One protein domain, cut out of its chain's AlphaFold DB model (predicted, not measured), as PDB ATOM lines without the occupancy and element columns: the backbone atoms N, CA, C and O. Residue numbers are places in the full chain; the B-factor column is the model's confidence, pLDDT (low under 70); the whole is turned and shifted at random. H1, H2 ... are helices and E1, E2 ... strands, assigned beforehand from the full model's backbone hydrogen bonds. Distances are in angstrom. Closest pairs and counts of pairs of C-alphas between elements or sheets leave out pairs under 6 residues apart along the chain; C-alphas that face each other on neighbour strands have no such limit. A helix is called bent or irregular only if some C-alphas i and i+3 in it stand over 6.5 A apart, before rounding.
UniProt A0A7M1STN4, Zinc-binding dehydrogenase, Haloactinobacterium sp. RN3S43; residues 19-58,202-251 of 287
ATOM      1  N   PHE A  19      -0.177  18.081  12.589       95.25
ATOM      2  CA  PHE A  19       1.230  17.728  12.423       95.25
ATOM      3  C   PHE A  19       2.075  18.556  13.395       95.25
ATOM      4  O   PHE A  19       1.660  19.628  13.845       95.25
ATOM      5  N   GLY A  20       3.259  18.056  13.741       94.31
ATOM      6  CA  GLY A  20       4.081  18.714  14.741       94.31
ATOM      7  C   GLY A  20       5.436  18.072  14.976       94.31
ATOM      8  O   GLY A  20       5.789  17.071  14.356       94.31
ATOM      9  N   PHE A  21       6.184  18.676  15.892       94.31
ATOM     10  CA  PHE A  21       7.480  18.203  16.364       94.31
ATOM     11  C   PHE A  21       7.535  18.310  17.888       94.31
ATOM     12  O   PHE A  21       7.012  19.253  18.478       94.31
ATOM     13  N   ILE A  22       8.175  17.337  18.530       91.69
ATOM     14  CA  ILE A  22       8.384  17.338  19.976       91.69
ATOM     15  C   ILE A  22       9.846  17.678  20.213       91.69
ATOM     16  O   ILE A  22      10.722  16.835  20.045       91.69
ATOM     17  N   ASP A  23      10.094  18.928  20.588       88.69
ATOM     18  CA  ASP A  23      11.441  19.391  20.896       88.69
ATOM     19  C   ASP A  23      11.876  18.932  22.298       88.69
ATOM     20  O   ASP A  23      11.072  18.859  23.231       88.69
ATOM     21  N   GLY A  24      13.159  18.610  22.454       84.31
ATOM     22  CA  GLY A  24      13.778  18.291  23.744       84.31
ATOM     23  C   GLY A  24      13.466  16.917  24.354       84.31
ATOM     24  O   GLY A  24      14.057  16.586  25.383       84.31
ATOM     25  N   ARG A  25      12.593  16.088  23.759       86.94
ATOM     26  CA  ARG A  25      12.370  14.699  24.209       86.94
ATOM     27  C   ARG A  25      11.907  13.764  23.084       86.94
ATOM     28  O   ARG A  25      11.197  14.205  22.185       86.94
ATOM     29  N   PRO A  26      12.213  12.455  23.161       83.69
ATOM     30  CA  PRO A  26      11.589  11.465  22.288       83.69
ATOM     31  C   PRO A  26      10.097  11.284  22.627       83.69
ATOM     32  O   PRO A  26       9.650  11.600  23.736       83.69
ATOM     33  N   GLY A  27       9.323  10.729  21.689       84.62
ATOM     34  CA  GLY A  27       7.952  10.297  21.995       84.62
ATOM     35  C   GLY A  27       7.004  10.094  20.816       84.62
ATOM     36  O   GLY A  27       5.986   9.444  21.001       84.62
ATOM     37  N   ALA A  28       7.307  10.613  19.623       91.19
ATOM     38  CA  ALA A  28       6.387  10.536  18.480       91.19
ATOM     39  C   ALA A  28       6.427   9.200  17.709       91.19
ATOM     40  O   ALA A  28       5.546   8.940  16.898       91.19
ATOM     41  N   HIS A  29       7.408   8.328  17.972       92.25
ATOM     42  CA  HIS A  29       7.388   6.933  17.513       92.25
ATOM     43  C   HIS A  29       6.510   6.082  18.448       92.25
ATOM     44  O   HIS A  29       6.992   5.172  19.119       92.25
ATOM     45  N   ALA A  30       5.228   6.432  18.523       91.62
ATOM     46  CA  ALA A  30       4.209   5.796  19.347       91.62
ATOM     47  C   ALA A  30       2.823   6.016  18.719       91.62
ATOM     48  O   ALA A  30       2.637   6.933  17.921       91.62
ATOM     49  N   GLU A  31       1.836   5.205  19.102       89.75
ATOM     50  CA  GLU A  31       0.449   5.357  18.629       89.75
ATOM     51  C   GLU A  31      -0.197   6.658  19.111       89.75
ATOM     52  O   GLU A  31      -0.984   7.266  18.388       89.75
ATOM     53  N   LEU A  32       0.159   7.097  20.321       92.88
ATOM     54  CA  LEU A  32      -0.336   8.318  20.939       92.88
ATOM     55  C   LEU A  32       0.805   9.084  21.596       92.88
ATOM     56  O   LEU A  32       1.721   8.503  22.179       92.88
ATOM     57  N   VAL A  33       0.705  10.411  21.554       94.25
ATOM     58  CA  VAL A  33       1.615  11.297  22.267       94.25
ATOM     59  C   VAL A  33       0.880  12.540  22.750       94.25
ATOM     60  O   VAL A  33       0.140  13.171  22.001       94.25
ATOM     61  N   ALA A  34       1.093  12.895  24.016       93.81
ATOM     62  CA  ALA A  34       0.619  14.155  24.570       93.81
ATOM     63  C   ALA A  34       1.615  15.271  24.236       93.81
ATOM     64  O   ALA A  34       2.825  15.111  24.440       93.81
ATOM     65  N   VAL A  35       1.109  16.403  23.750       93.00
ATOM     66  CA  VAL A  35       1.896  17.599  23.426       93.00
ATOM     67  C   VAL A  35       1.219  18.841  24.004       93.00
ATOM     68  O   VAL A  35      -0.009  18.873  24.089       93.00
ATOM     69  N   PRO A  36       1.990  19.854  24.426       92.00
ATOM     70  CA  PRO A  36       1.411  21.096  24.909       92.00
ATOM     71  C   PRO A  36       0.802  21.890  23.741       92.00
ATOM     72  O   PRO A  36       1.344  21.897  22.633       92.00
ATOM     73  N   VAL A  37      -0.331  22.552  23.989       91.62
ATOM     74  CA  VAL A  37      -1.106  23.288  22.969       91.62
ATOM     75  C   VAL A  37      -0.337  24.469  22.362       91.62
ATOM     76  O   VAL A  37      -0.553  24.830  21.208       91.62
ATOM     77  N   ASP A  38       0.589  25.045  23.127       89.62
ATOM     78  CA  ASP A  38       1.480  26.140  22.740       89.62
ATOM     79  C   ASP A  38       2.818  25.658  22.142       89.62
ATOM     80  O   ASP A  38       3.666  26.475  21.769       89.62
ATOM     81  N   GLY A  39       2.995  24.339  22.007       91.19
ATOM     82  CA  GLY A  39       4.157  23.716  21.383       91.19
ATOM     83  C   GLY A  39       4.151  23.779  19.852       91.19
ATOM     84  O   GLY A  39       3.346  24.459  19.218       91.19
ATOM     85  N   LEU A  40       5.058  23.021  19.228       94.19
ATOM     86  CA  LEU A  40       5.171  22.913  17.768       94.19
ATOM     87  C   LEU A  40       4.118  21.957  17.199       94.19
ATOM     88  O   LEU A  40       4.445  20.910  16.645       94.19
ATOM     89  N   VAL A  41       2.850  22.320  17.345       94.94
ATOM     90  CA  VAL A  41       1.705  21.599  16.789       94.94
ATOM     91  C   VAL A  41       0.827  22.574  16.017       94.94
ATOM     92  O   VAL A  41       0.621  23.714  16.431       94.94
ATOM     93  N   ALA A  42       0.346  22.141  14.856       95.94
ATOM     94  CA  ALA A  42      -0.587  22.905  14.043       95.94
ATOM     95  C   ALA A  42      -1.540  21.971  13.284       95.94
ATOM     96  O   ALA A  42      -1.196  20.811  13.032       95.94
ATOM     97  N   PRO A  43      -2.713  22.470  12.855       96.06
ATOM     98  CA  PRO A  43      -3.562  21.745  11.921       96.06
ATOM     99  C   PRO A  43      -2.803  21.424  10.633       96.06
ATOM    100  O   PRO A  43      -2.011  22.241  10.156       96.06
ATOM    101  N   VAL A  44      -3.065  20.265  10.043       95.75
ATOM    102  CA  VAL A  44      -2.531  19.918   8.720       95.75
ATOM    103  C   VAL A  44      -3.035  20.944   7.692       95.75
ATOM    104  O   VAL A  44      -4.195  21.365   7.768       95.75
ATOM    105  N   PRO A  45      -2.185  21.432   6.766       93.56
ATOM    106  CA  PRO A  45      -2.642  22.325   5.706       93.56
ATOM    107  C   PRO A  45      -3.739  21.672   4.853       93.56
ATOM    108  O   PRO A  45      -3.753  20.458   4.662       93.56
ATOM    109  N   GLU A  46      -4.645  22.476   4.301       89.06
ATOM    110  CA  GLU A  46      -5.708  21.963   3.432       89.06
ATOM    111  C   GLU A  46      -5.124  21.193   2.234       89.06
ATOM    112  O   GLU A  46      -4.159  21.636   1.608       89.06
ATOM    113  N   GLY A  47      -5.688  20.019   1.939       87.38
ATOM    114  CA  GLY A  47      -5.232  19.149   0.850       87.38
ATOM    115  C   GLY A  47      -3.964  18.337   1.142       87.38
ATOM    116  O   GLY A  47      -3.489  17.642   0.246       87.38
ATOM    117  N   TRP A  48      -3.414  18.399   2.361       90.81
ATOM    118  CA  TRP A  48      -2.269  17.582   2.768       90.81
ATOM    119  C   TRP A  48      -2.687  16.348   3.564       90.81
ATOM    120  O   TRP A  48      -3.590  16.390   4.398       90.81
ATOM    121  N   ASP A  49      -1.953  15.260   3.345       88.50
ATOM    122  CA  ASP A  49      -1.963  14.090   4.215       88.50
ATOM    123  C   ASP A  49      -1.074  14.370   5.448       88.50
ATOM    124  O   ASP A  49       0.036  14.900   5.284       88.50
ATOM    125  N   PRO A  50      -1.498  14.029   6.683       88.62
ATOM    126  CA  PRO A  50      -0.653  14.169   7.869       88.62
ATOM    127  C   PRO A  50       0.735  13.535   7.710       88.62
ATOM    128  O   PRO A  50       1.720  14.114   8.174       88.62
ATOM    129  N   ALA A  51       0.836  12.390   7.022       86.69
ATOM    130  CA  ALA A  51       2.105  11.700   6.792       86.69
ATOM    131  C   ALA A  51       3.057  12.493   5.881       86.69
ATOM    132  O   ALA A  51       4.277  12.381   6.012       86.69
ATOM    133  N   ASP A  52       2.516  13.322   4.986       89.69
ATOM    134  CA  ASP A  52       3.302  14.185   4.105       89.69
ATOM    135  C   ASP A  52       3.668  15.520   4.779       89.69
ATOM    136  O   ASP A  52       4.712  16.096   4.469       89.69
ATOM    137  N   ALA A  53       2.852  16.005   5.723       93.88
ATOM    138  CA  ALA A  53       3.121  17.233   6.480       93.88
ATOM    139  C   ALA A  53       4.123  17.022   7.632       93.88
ATOM    140  O   ALA A  53       4.981  17.877   7.871       93.88
ATOM    141  N   ALA A  54       4.050  15.876   8.321       94.00
ATOM    142  CA  ALA A  54       4.902  15.518   9.458       94.00
ATOM    143  C   ALA A  54       6.415  15.766   9.248       94.00
ATOM    144  O   ALA A  54       7.016  16.441  10.089       94.00
ATOM    145  N   PRO A  55       7.055  15.326   8.140       95.12
ATOM    146  CA  PRO A  55       8.492  15.541   7.932       95.12
ATOM    147  C   PRO A  55       8.898  17.012   7.751       95.12
ATOM    148  O   PRO A  55      10.087  17.319   7.689       95.12
ATOM    149  N   GLY A  56       7.947  17.939   7.631       95.00
ATOM    150  CA  GLY A  56       8.245  19.352   7.430       95.00
ATOM    151  C   GLY A  56       8.465  20.164   8.703       95.00
ATOM    152  O   GLY A  56       8.708  21.361   8.603       95.00
ATOM    153  N   MET A  57       8.376  19.573   9.897       94.81
ATOM    154  CA  MET A  57       8.497  20.352  11.134       94.81
ATOM    155  C   MET A  57       9.936  20.417  11.670       94.81
ATOM    156  O   MET A  57      10.472  21.510  11.826       94.81
ATOM    157  N   GLU A  58      10.592  19.279  11.922       95.38
ATOM    158  CA  GLU A  58      11.894  19.246  12.616       95.38
ATOM    159  C   GLU A  58      12.998  20.009  11.861       95.38
ATOM    160  O   GLU A  58      13.615  20.924  12.401       95.38
ATOM    161  N   ASP A 202       7.615  27.041  19.538       85.38
ATOM    162  CA  ASP A 202       6.466  27.929  19.650       85.38
ATOM    163  C   ASP A 202       5.403  27.609  18.588       85.38
ATOM    164  O   ASP A 202       5.701  27.262  17.441       85.38
ATOM    165  N   ALA A 203       4.130  27.725  18.972       91.25
ATOM    166  CA  ALA A 203       3.003  27.493  18.068       91.25
ATOM    167  C   ALA A 203       2.977  28.465  16.870       91.25
ATOM    168  O   ALA A 203       2.414  28.154  15.815       91.25
ATOM    169  N   ALA A 204       3.606  29.639  16.992       93.19
ATOM    170  CA  ALA A 204       3.669  30.624  15.916       93.19
ATOM    171  C   ALA A 204       4.490  30.112  14.722       93.19
ATOM    172  O   ALA A 204       4.091  30.324  13.571       93.19
ATOM    173  N   LEU A 205       5.583  29.392  14.982       94.06
ATOM    174  CA  LEU A 205       6.400  28.732  13.975       94.06
ATOM    175  C   LEU A 205       5.627  27.606  13.291       94.06
ATOM    176  O   LEU A 205       5.578  27.574  12.061       94.06
ATOM    177  N   ALA A 206       4.950  26.741  14.049       95.38
ATOM    178  CA  ALA A 206       4.122  25.678  13.474       95.38
ATOM    179  C   ALA A 206       3.024  26.256  12.559       95.38
ATOM    180  O   ALA A 206       2.846  25.821  11.418       95.38
ATOM    181  N   ALA A 207       2.351  27.321  13.004       95.50
ATOM    182  CA  ALA A 207       1.364  28.032  12.200       95.50
ATOM    183  C   ALA A 207       1.977  28.711  10.963       95.50
ATOM    184  O   ALA A 207       1.330  28.776   9.915       95.50
ATOM    185  N   HIS A 208       3.198  29.242  11.063       95.25
ATOM    186  CA  HIS A 208       3.921  29.826   9.934       95.25
ATOM    187  C   HIS A 208       4.274  28.767   8.885       95.25
ATOM    188  O   HIS A 208       3.941  28.950   7.714       95.25
ATOM    189  N   LEU A 209       4.841  27.633   9.303       95.81
ATOM    190  CA  LEU A 209       5.172  26.520   8.413       95.81
ATOM    191  C   LEU A 209       3.924  25.942   7.745       95.81
ATOM    192  O   LEU A 209       3.937  25.737   6.533       95.81
ATOM    193  N   ARG A 210       2.811  25.810   8.478       96.38
ATOM    194  CA  ARG A 210       1.510  25.432   7.900       96.38
ATOM    195  C   ARG A 210       1.109  26.353   6.744       96.38
ATOM    196  O   ARG A 210       0.679  25.876   5.696       96.38
ATOM    197  N   ARG A 211       1.264  27.675   6.906       96.06
ATOM    198  CA  ARG A 211       0.962  28.650   5.839       96.06
ATOM    199  C   ARG A 211       1.907  28.507   4.648       96.06
ATOM    200  O   ARG A 211       1.451  28.609   3.512       96.06
ATOM    201  N   LEU A 212       3.201  28.280   4.890       95.81
ATOM    202  CA  LEU A 212       4.179  28.065   3.818       95.81
ATOM    203  C   LEU A 212       3.877  26.796   3.017       95.81
ATOM    204  O   LEU A 212       3.923  26.837   1.788       95.81
ATOM    205  N   MET A 213       3.512  25.709   3.698       95.88
ATOM    206  CA  MET A 213       3.091  24.456   3.069       95.88
ATOM    207  C   MET A 213       1.811  24.625   2.255       95.88
ATOM    208  O   MET A 213       1.775  24.244   1.087       95.88
ATOM    209  N   GLY A 214       0.784  25.258   2.832       94.56
ATOM    210  CA  GLY A 214      -0.504  25.460   2.162       94.56
ATOM    211  C   GLY A 214      -0.406  26.279   0.869       94.56
ATOM    212  O   GLY A 214      -1.148  26.029  -0.072       94.56
ATOM    213  N   ARG A 215       0.547  27.218   0.781       93.88
ATOM    214  CA  ARG A 215       0.803  27.999  -0.446       93.88
ATOM    215  C   ARG A 215       1.867  27.396  -1.372       93.88
ATOM    216  O   ARG A 215       2.248  28.041  -2.343       93.88
ATOM    217  N   GLY A 216       2.397  26.215  -1.047       92.38
ATOM    218  CA  GLY A 216       3.436  25.537  -1.829       92.38
ATOM    219  C   GLY A 216       4.830  26.174  -1.768       92.38
ATOM    220  O   GLY A 216       5.690  25.811  -2.562       92.38
ATOM    221  N   ALA A 217       5.076  27.109  -0.843       93.38
ATOM    222  CA  ALA A 217       6.381  27.762  -0.671       93.38
ATOM    223  C   ALA A 217       7.371  26.929   0.162       93.38
ATOM    224  O   ALA A 217       8.556  27.245   0.207       93.38
ATOM    225  N   TYR A 218       6.885  25.897   0.848       95.88
ATOM    226  CA  TYR A 218       7.710  24.947   1.579       95.88
ATOM    227  C   TYR A 218       7.117  23.547   1.465       95.88
ATOM    228  O   TYR A 218       5.935  23.343   1.737       95.88
ATOM    229  N   ARG A 219       7.940  22.573   1.088       93.88
ATOM    230  CA  ARG A 219       7.569  21.162   1.031       93.88
ATOM    231  C   ARG A 219       8.714  20.305   1.568       93.88
ATOM    232  O   ARG A 219       9.844  20.433   1.091       93.88
ATOM    233  N   PRO A 220       8.465  19.421   2.547       94.38
ATOM    234  CA  PRO A 220       9.506  18.531   3.031       94.38
ATOM    235  C   PRO A 220      10.024  17.636   1.905       94.38
ATOM    236  O   PRO A 220       9.254  17.013   1.171       94.38
ATOM    237  N   VAL A 221      11.349  17.553   1.796       94.00
ATOM    238  CA  VAL A 221      12.009  16.544   0.968       94.00
ATOM    239  C   VAL A 221      11.999  15.243   1.758       94.00
ATOM    240  O   VAL A 221      12.494  15.201   2.888       94.00
ATOM    241  N   VAL A 222      11.397  14.206   1.186       92.62
ATOM    242  CA  VAL A 222      11.317  12.871   1.783       92.62
ATOM    243  C   VAL A 222      12.238  11.952   1.005       92.62
ATOM    244  O   VAL A 222      12.145  11.865  -0.216       92.62
ATOM    245  N   ASP A 223      13.120  11.272   1.725       91.88
ATOM    246  CA  ASP A 223      13.992  10.261   1.164       91.88
ATOM    247  C   ASP A 223      13.246   8.942   0.995       91.88
ATOM    248  O   ASP A 223      13.058   8.417  -0.097       91.88
ATOM    249  N   ARG A 224      12.826   8.391   2.128       91.12
ATOM    250  CA  ARG A 224      12.299   7.040   2.245       91.12
ATOM    251  C   ARG A 224      11.214   7.023   3.289       91.12
ATOM    252  O   ARG A 224      11.195   7.849   4.204       91.12
ATOM    253  N   VAL A 225      10.344   6.041   3.133       92.69
ATOM    254  CA  VAL A 225       9.314   5.718   4.103       92.69
ATOM    255  C   VAL A 225       9.548   4.287   4.555       92.69
ATOM    256  O   VAL A 225       9.759   3.414   3.714       92.69
ATOM    257  N   PHE A 226       9.553   4.089   5.864       93.12
ATOM    258  CA  PHE A 226       9.598   2.792   6.522       93.12
ATOM    259  C   PHE A 226       8.290   2.586   7.269       93.12
ATOM    260  O   PHE A 226       7.685   3.553   7.730       93.12
ATOM    261  N   ASP A 227       7.874   1.340   7.435       92.94
ATOM    262  CA  ASP A 227       6.772   1.042   8.336       92.94
ATOM    263  C   ASP A 227       7.256   1.060   9.787       92.94
ATOM    264  O   ASP A 227       8.436   0.869  10.079       92.94
ATOM    265  N   PHE A 228       6.340   1.283  10.729       91.62
ATOM    266  CA  PHE A 228       6.662   1.316  12.158       91.62
ATOM    267  C   PHE A 228       7.359   0.041  12.658       91.62
ATOM    268  O   PHE A 228       8.182   0.104  13.569       91.62
ATOM    269  N   GLY A 229       7.063  -1.110  12.042       92.94
ATOM    270  CA  GLY A 229       7.738  -2.377  12.336       92.94
ATOM    271  C   GLY A 229       9.230  -2.383  11.982       92.94
ATOM    272  O   GLY A 229       9.997  -3.071  12.649       92.94
ATOM    273  N   ASP A 230       9.644  -1.557  11.019       95.12
ATOM    274  CA  ASP A 230      11.012  -1.470  10.487       95.12
ATOM    275  C   ASP A 230      11.805  -0.314  11.122       95.12
ATOM    276  O   ASP A 230      12.714   0.273  10.523       95.12
ATOM    277  N   LEU A 231      11.441   0.089  12.345       93.88
ATOM    278  CA  LEU A 231      12.039   1.252  12.998       93.88
ATOM    279  C   LEU A 231      13.560   1.092  13.163       93.88
ATOM    280  O   LEU A 231      14.310   2.053  12.996       93.88
ATOM    281  N   ARG A 232      14.034  -0.126  13.452       96.06
ATOM    282  CA  ARG A 232      15.468  -0.419  13.588       96.06
ATOM    283  C   ARG A 232      16.206  -0.173  12.275       96.06
ATOM    284  O   ARG A 232      17.274   0.435  12.284       96.06
ATOM    285  N   GLU A 233      15.648  -0.637  11.168       97.12
ATOM    286  CA  GLU A 233      16.169  -0.471   9.818       97.12
ATOM    287  C   GLU A 233      16.170   1.007   9.417       97.12
ATOM    288  O   GLU A 233      17.155   1.488   8.853       97.12
ATOM    289  N   ALA A 234      15.115   1.748   9.772       95.75
ATOM    290  CA  ALA A 234      15.035   3.186   9.549       95.75
ATOM    291  C   ALA A 234      16.174   3.933  10.265       95.75
ATOM    292  O   ALA A 234      16.873   4.732   9.637       95.75
ATOM    293  N   TYR A 235      16.417   3.639  11.548       95.81
ATOM    294  CA  TYR A 235      17.535   4.225  12.298       95.81
ATOM    295  C   TYR A 235      18.891   3.817  11.723       95.81
ATOM    296  O   TYR A 235      19.721   4.683  11.458       95.81
ATOM    297  N   ALA A 236      19.095   2.528  11.439       97.12
ATOM    298  CA  ALA A 236      20.335   2.045  10.837       97.12
ATOM    299  C   ALA A 236      20.633   2.743   9.500       97.12
ATOM    300  O   ALA A 236      21.787   3.051   9.204       97.12
ATOM    301  N   TYR A 237      19.601   3.036   8.701       95.50
ATOM    302  CA  TYR A 237      19.741   3.818   7.476       95.50
ATOM    303  C   TYR A 237      20.126   5.277   7.751       95.50
ATOM    304  O   TYR A 237      21.050   5.789   7.114       95.50
ATOM    305  N   VAL A 238      19.459   5.947   8.695       93.94
ATOM    306  CA  VAL A 238      19.784   7.330   9.090       93.94
ATOM    307  C   VAL A 238      21.233   7.436   9.579       93.94
ATOM    308  O   VAL A 238      21.944   8.351   9.159       93.94
ATOM    309  N   ASP A 239      21.698   6.460  10.361       94.31
ATOM    310  CA  ASP A 239      23.056   6.395  10.917       94.31
ATOM    311  C   ASP A 239      24.147   6.251   9.845       94.31
ATOM    312  O   ASP A 239      25.310   6.574  10.090       94.31
ATOM    313  N   THR A 240      23.797   5.841   8.619       92.38
ATOM    314  CA  THR A 240      24.757   5.852   7.501       92.38
ATOM    315  C   THR A 240      25.189   7.265   7.098       92.38
ATOM    316  O   THR A 240      26.170   7.411   6.368       92.38
ATOM    317  N   GLY A 241      24.434   8.295   7.499       88.19
ATOM    318  CA  GLY A 241      24.645   9.684   7.090       88.19
ATOM    319  C   GLY A 241      24.266   9.972   5.633       88.19
ATOM    320  O   GLY A 241      24.521  11.067   5.144       88.19
ATOM    321  N   ARG A 242      23.651   9.016   4.922       86.81
ATOM    322  CA  ARG A 242      23.378   9.111   3.473       86.81
ATOM    323  C   ARG A 242      21.963   9.561   3.117       86.81
ATOM    324  O   ARG A 242      21.586   9.489   1.949       86.81
ATOM    325  N   LYS A 243      21.159   9.966   4.103       90.69
ATOM    326  CA  LYS A 243      19.772  10.373   3.858       90.69
ATOM    327  C   LYS A 243      19.684  11.748   3.185       90.69
ATOM    328  O   LYS A 243      20.421  12.665   3.546       90.69
ATOM    329  N   ILE A 244      18.716  11.919   2.291       91.31
ATOM    330  CA  ILE A 244      18.375  13.185   1.632       91.31
ATOM    331  C   ILE A 244      17.043  13.710   2.165       91.31
ATOM    332  O   ILE A 244      15.981  13.160   1.908       91.31
ATOM    333  N   GLY A 245      17.080  14.815   2.897       93.56
ATOM    334  CA  GLY A 245      15.912  15.353   3.573       93.56
ATOM    335  C   GLY A 245      15.524  14.469   4.756       93.56
ATOM    336  O   GLY A 245      16.331  14.237   5.668       93.56
ATOM    337  N   ASN A 246      14.281  14.000   4.752       95.06
ATOM    338  CA  ASN A 246      13.640  13.319   5.870       95.06
ATOM    339  C   ASN A 246      13.412  11.836   5.584       95.06
ATOM    340  O   ASN A 246      13.050  11.455   4.476       95.06
ATOM    341  N   VAL A 247      13.563  11.006   6.612       94.50
ATOM    342  CA  VAL A 247      13.099   9.617   6.601       94.50
ATOM    343  C   VAL A 247      11.812   9.583   7.412       94.50
ATOM    344  O   VAL A 247      11.785  10.097   8.526       94.50
ATOM    345  N   VAL A 248      10.747   9.039   6.833       94.62
ATOM    346  CA  VAL A 248       9.426   8.977   7.467       94.62
ATOM    347  C   VAL A 248       9.176   7.558   7.953       94.62
ATOM    348  O   VAL A 248       9.508   6.600   7.257       94.62
ATOM    349  N   VAL A 249       8.564   7.434   9.125       93.38
ATOM    350  CA  VAL A 249       8.051   6.163   9.633       93.38
ATOM    351  C   VAL A 249       6.529   6.242   9.677       93.38
ATOM    352  O   VAL A 249       5.978   7.156  10.291       93.38
ATOM    353  N   THR A 250       5.845   5.319   9.005       91.31
ATOM    354  CA  THR A 250       4.378   5.254   8.950       91.31
ATOM    355  C   THR A 250       3.820   4.321  10.015       91.31
ATOM    356  O   THR A 250       4.280   3.193  10.177       91.31
ATOM    357  N   MET A 251       2.796   4.781  10.737       86.69
ATOM    358  CA  MET A 251       2.083   3.958  11.718       86.69
ATOM    359  C   MET A 251       1.180   2.922  11.024       86.69
ATOM    360  O   MET A 251       0.633   3.216   9.954       86.69
TER     361      MET A 251
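AT A GLANCE: This is residues 19 to 58 and 202 to 251 of the 287 residues of the protein "Zinc-binding dehydrogenase" of Haloactinobacterium sp. RN3S43 (UniProt A0A7M1STN4). A two-stranded ribbon, E2 and E3, lies between H3 at one end and H1 near the middle; beyond H1, H2 and E1 make the other end. A long unnamed stretch, residues 19 to 40, loops along one side. The printed part has 90 residues, with three named strands and three named helices in the order E1 H1 H2 E2 H3 E3, and its class is mixed, helices and strands. The sheet E2 E3 is parallel; the whole is compact, with a radius of gyration of the C-alphas of 13.3 A and spans of 33 by 28 by 21 A.

IN THESE COORDINATES: E1 is residues 41 to 43, 7.2 A long, beginning at C-alpha 41 (1.705, 21.599, 16.789). H1 is residues 50 to 56, 10.3 A, and H2 residues 203 to 214, 16.4 A. E2 is residues 222 to 227, 14.3 A, H3 residues 228 to 239, 17.2 A, and E3 residues 246 to 250, 12.7 A, ending at C-alpha 250 (4.378, 5.254, 8.950). H3 is irregular, with C-alphas 229 and 232 8.1 A apart, and H1 only just, with C-alphas 52 and 55 6.6 A apart.

HOW THE PARTS SIT: E2, H3 and E3 form a strand-helix-strand unit, two parallel neighbour strands with a helix between, its crossover right-handed; N 226 and O 248 are 2.9 A apart, within hydrogen-bond range. The closest C-alphas of H3 and E3, Phe 228 and Thr 250, are 5.6 A apart; those of H1 and E3, Pro 55 and Asn 246, 6.0 A. H1 and H2 are close but not clearly touching, C-alphas Gly 56 and Leu 209 being closest at 7.9 A. The closest C-alphas of E1 and H2, Ala 42 and Ala 206, are 5.5 A apart. E1 pairs with no named strand, but its residues 41 to 42 pair antiparallel with residues 19 to 20. Each O i to N i+4 pair is within hydrogen-bond range in H2, 6 of 8 in H3, and 1 of 3 in H1, where 2 of 4 O i to N i+3 pairs are.

THE WHOLE: C-alphas Arg 215 and Arg 232 are the two farthest apart, 34.9 A. Residues 59 to 201 are not printed, and C-alphas 58 and 202 are 12.4 A apart across the cut. Of the links printed whole, none is long. No printed residue is under 70 in pLDDT.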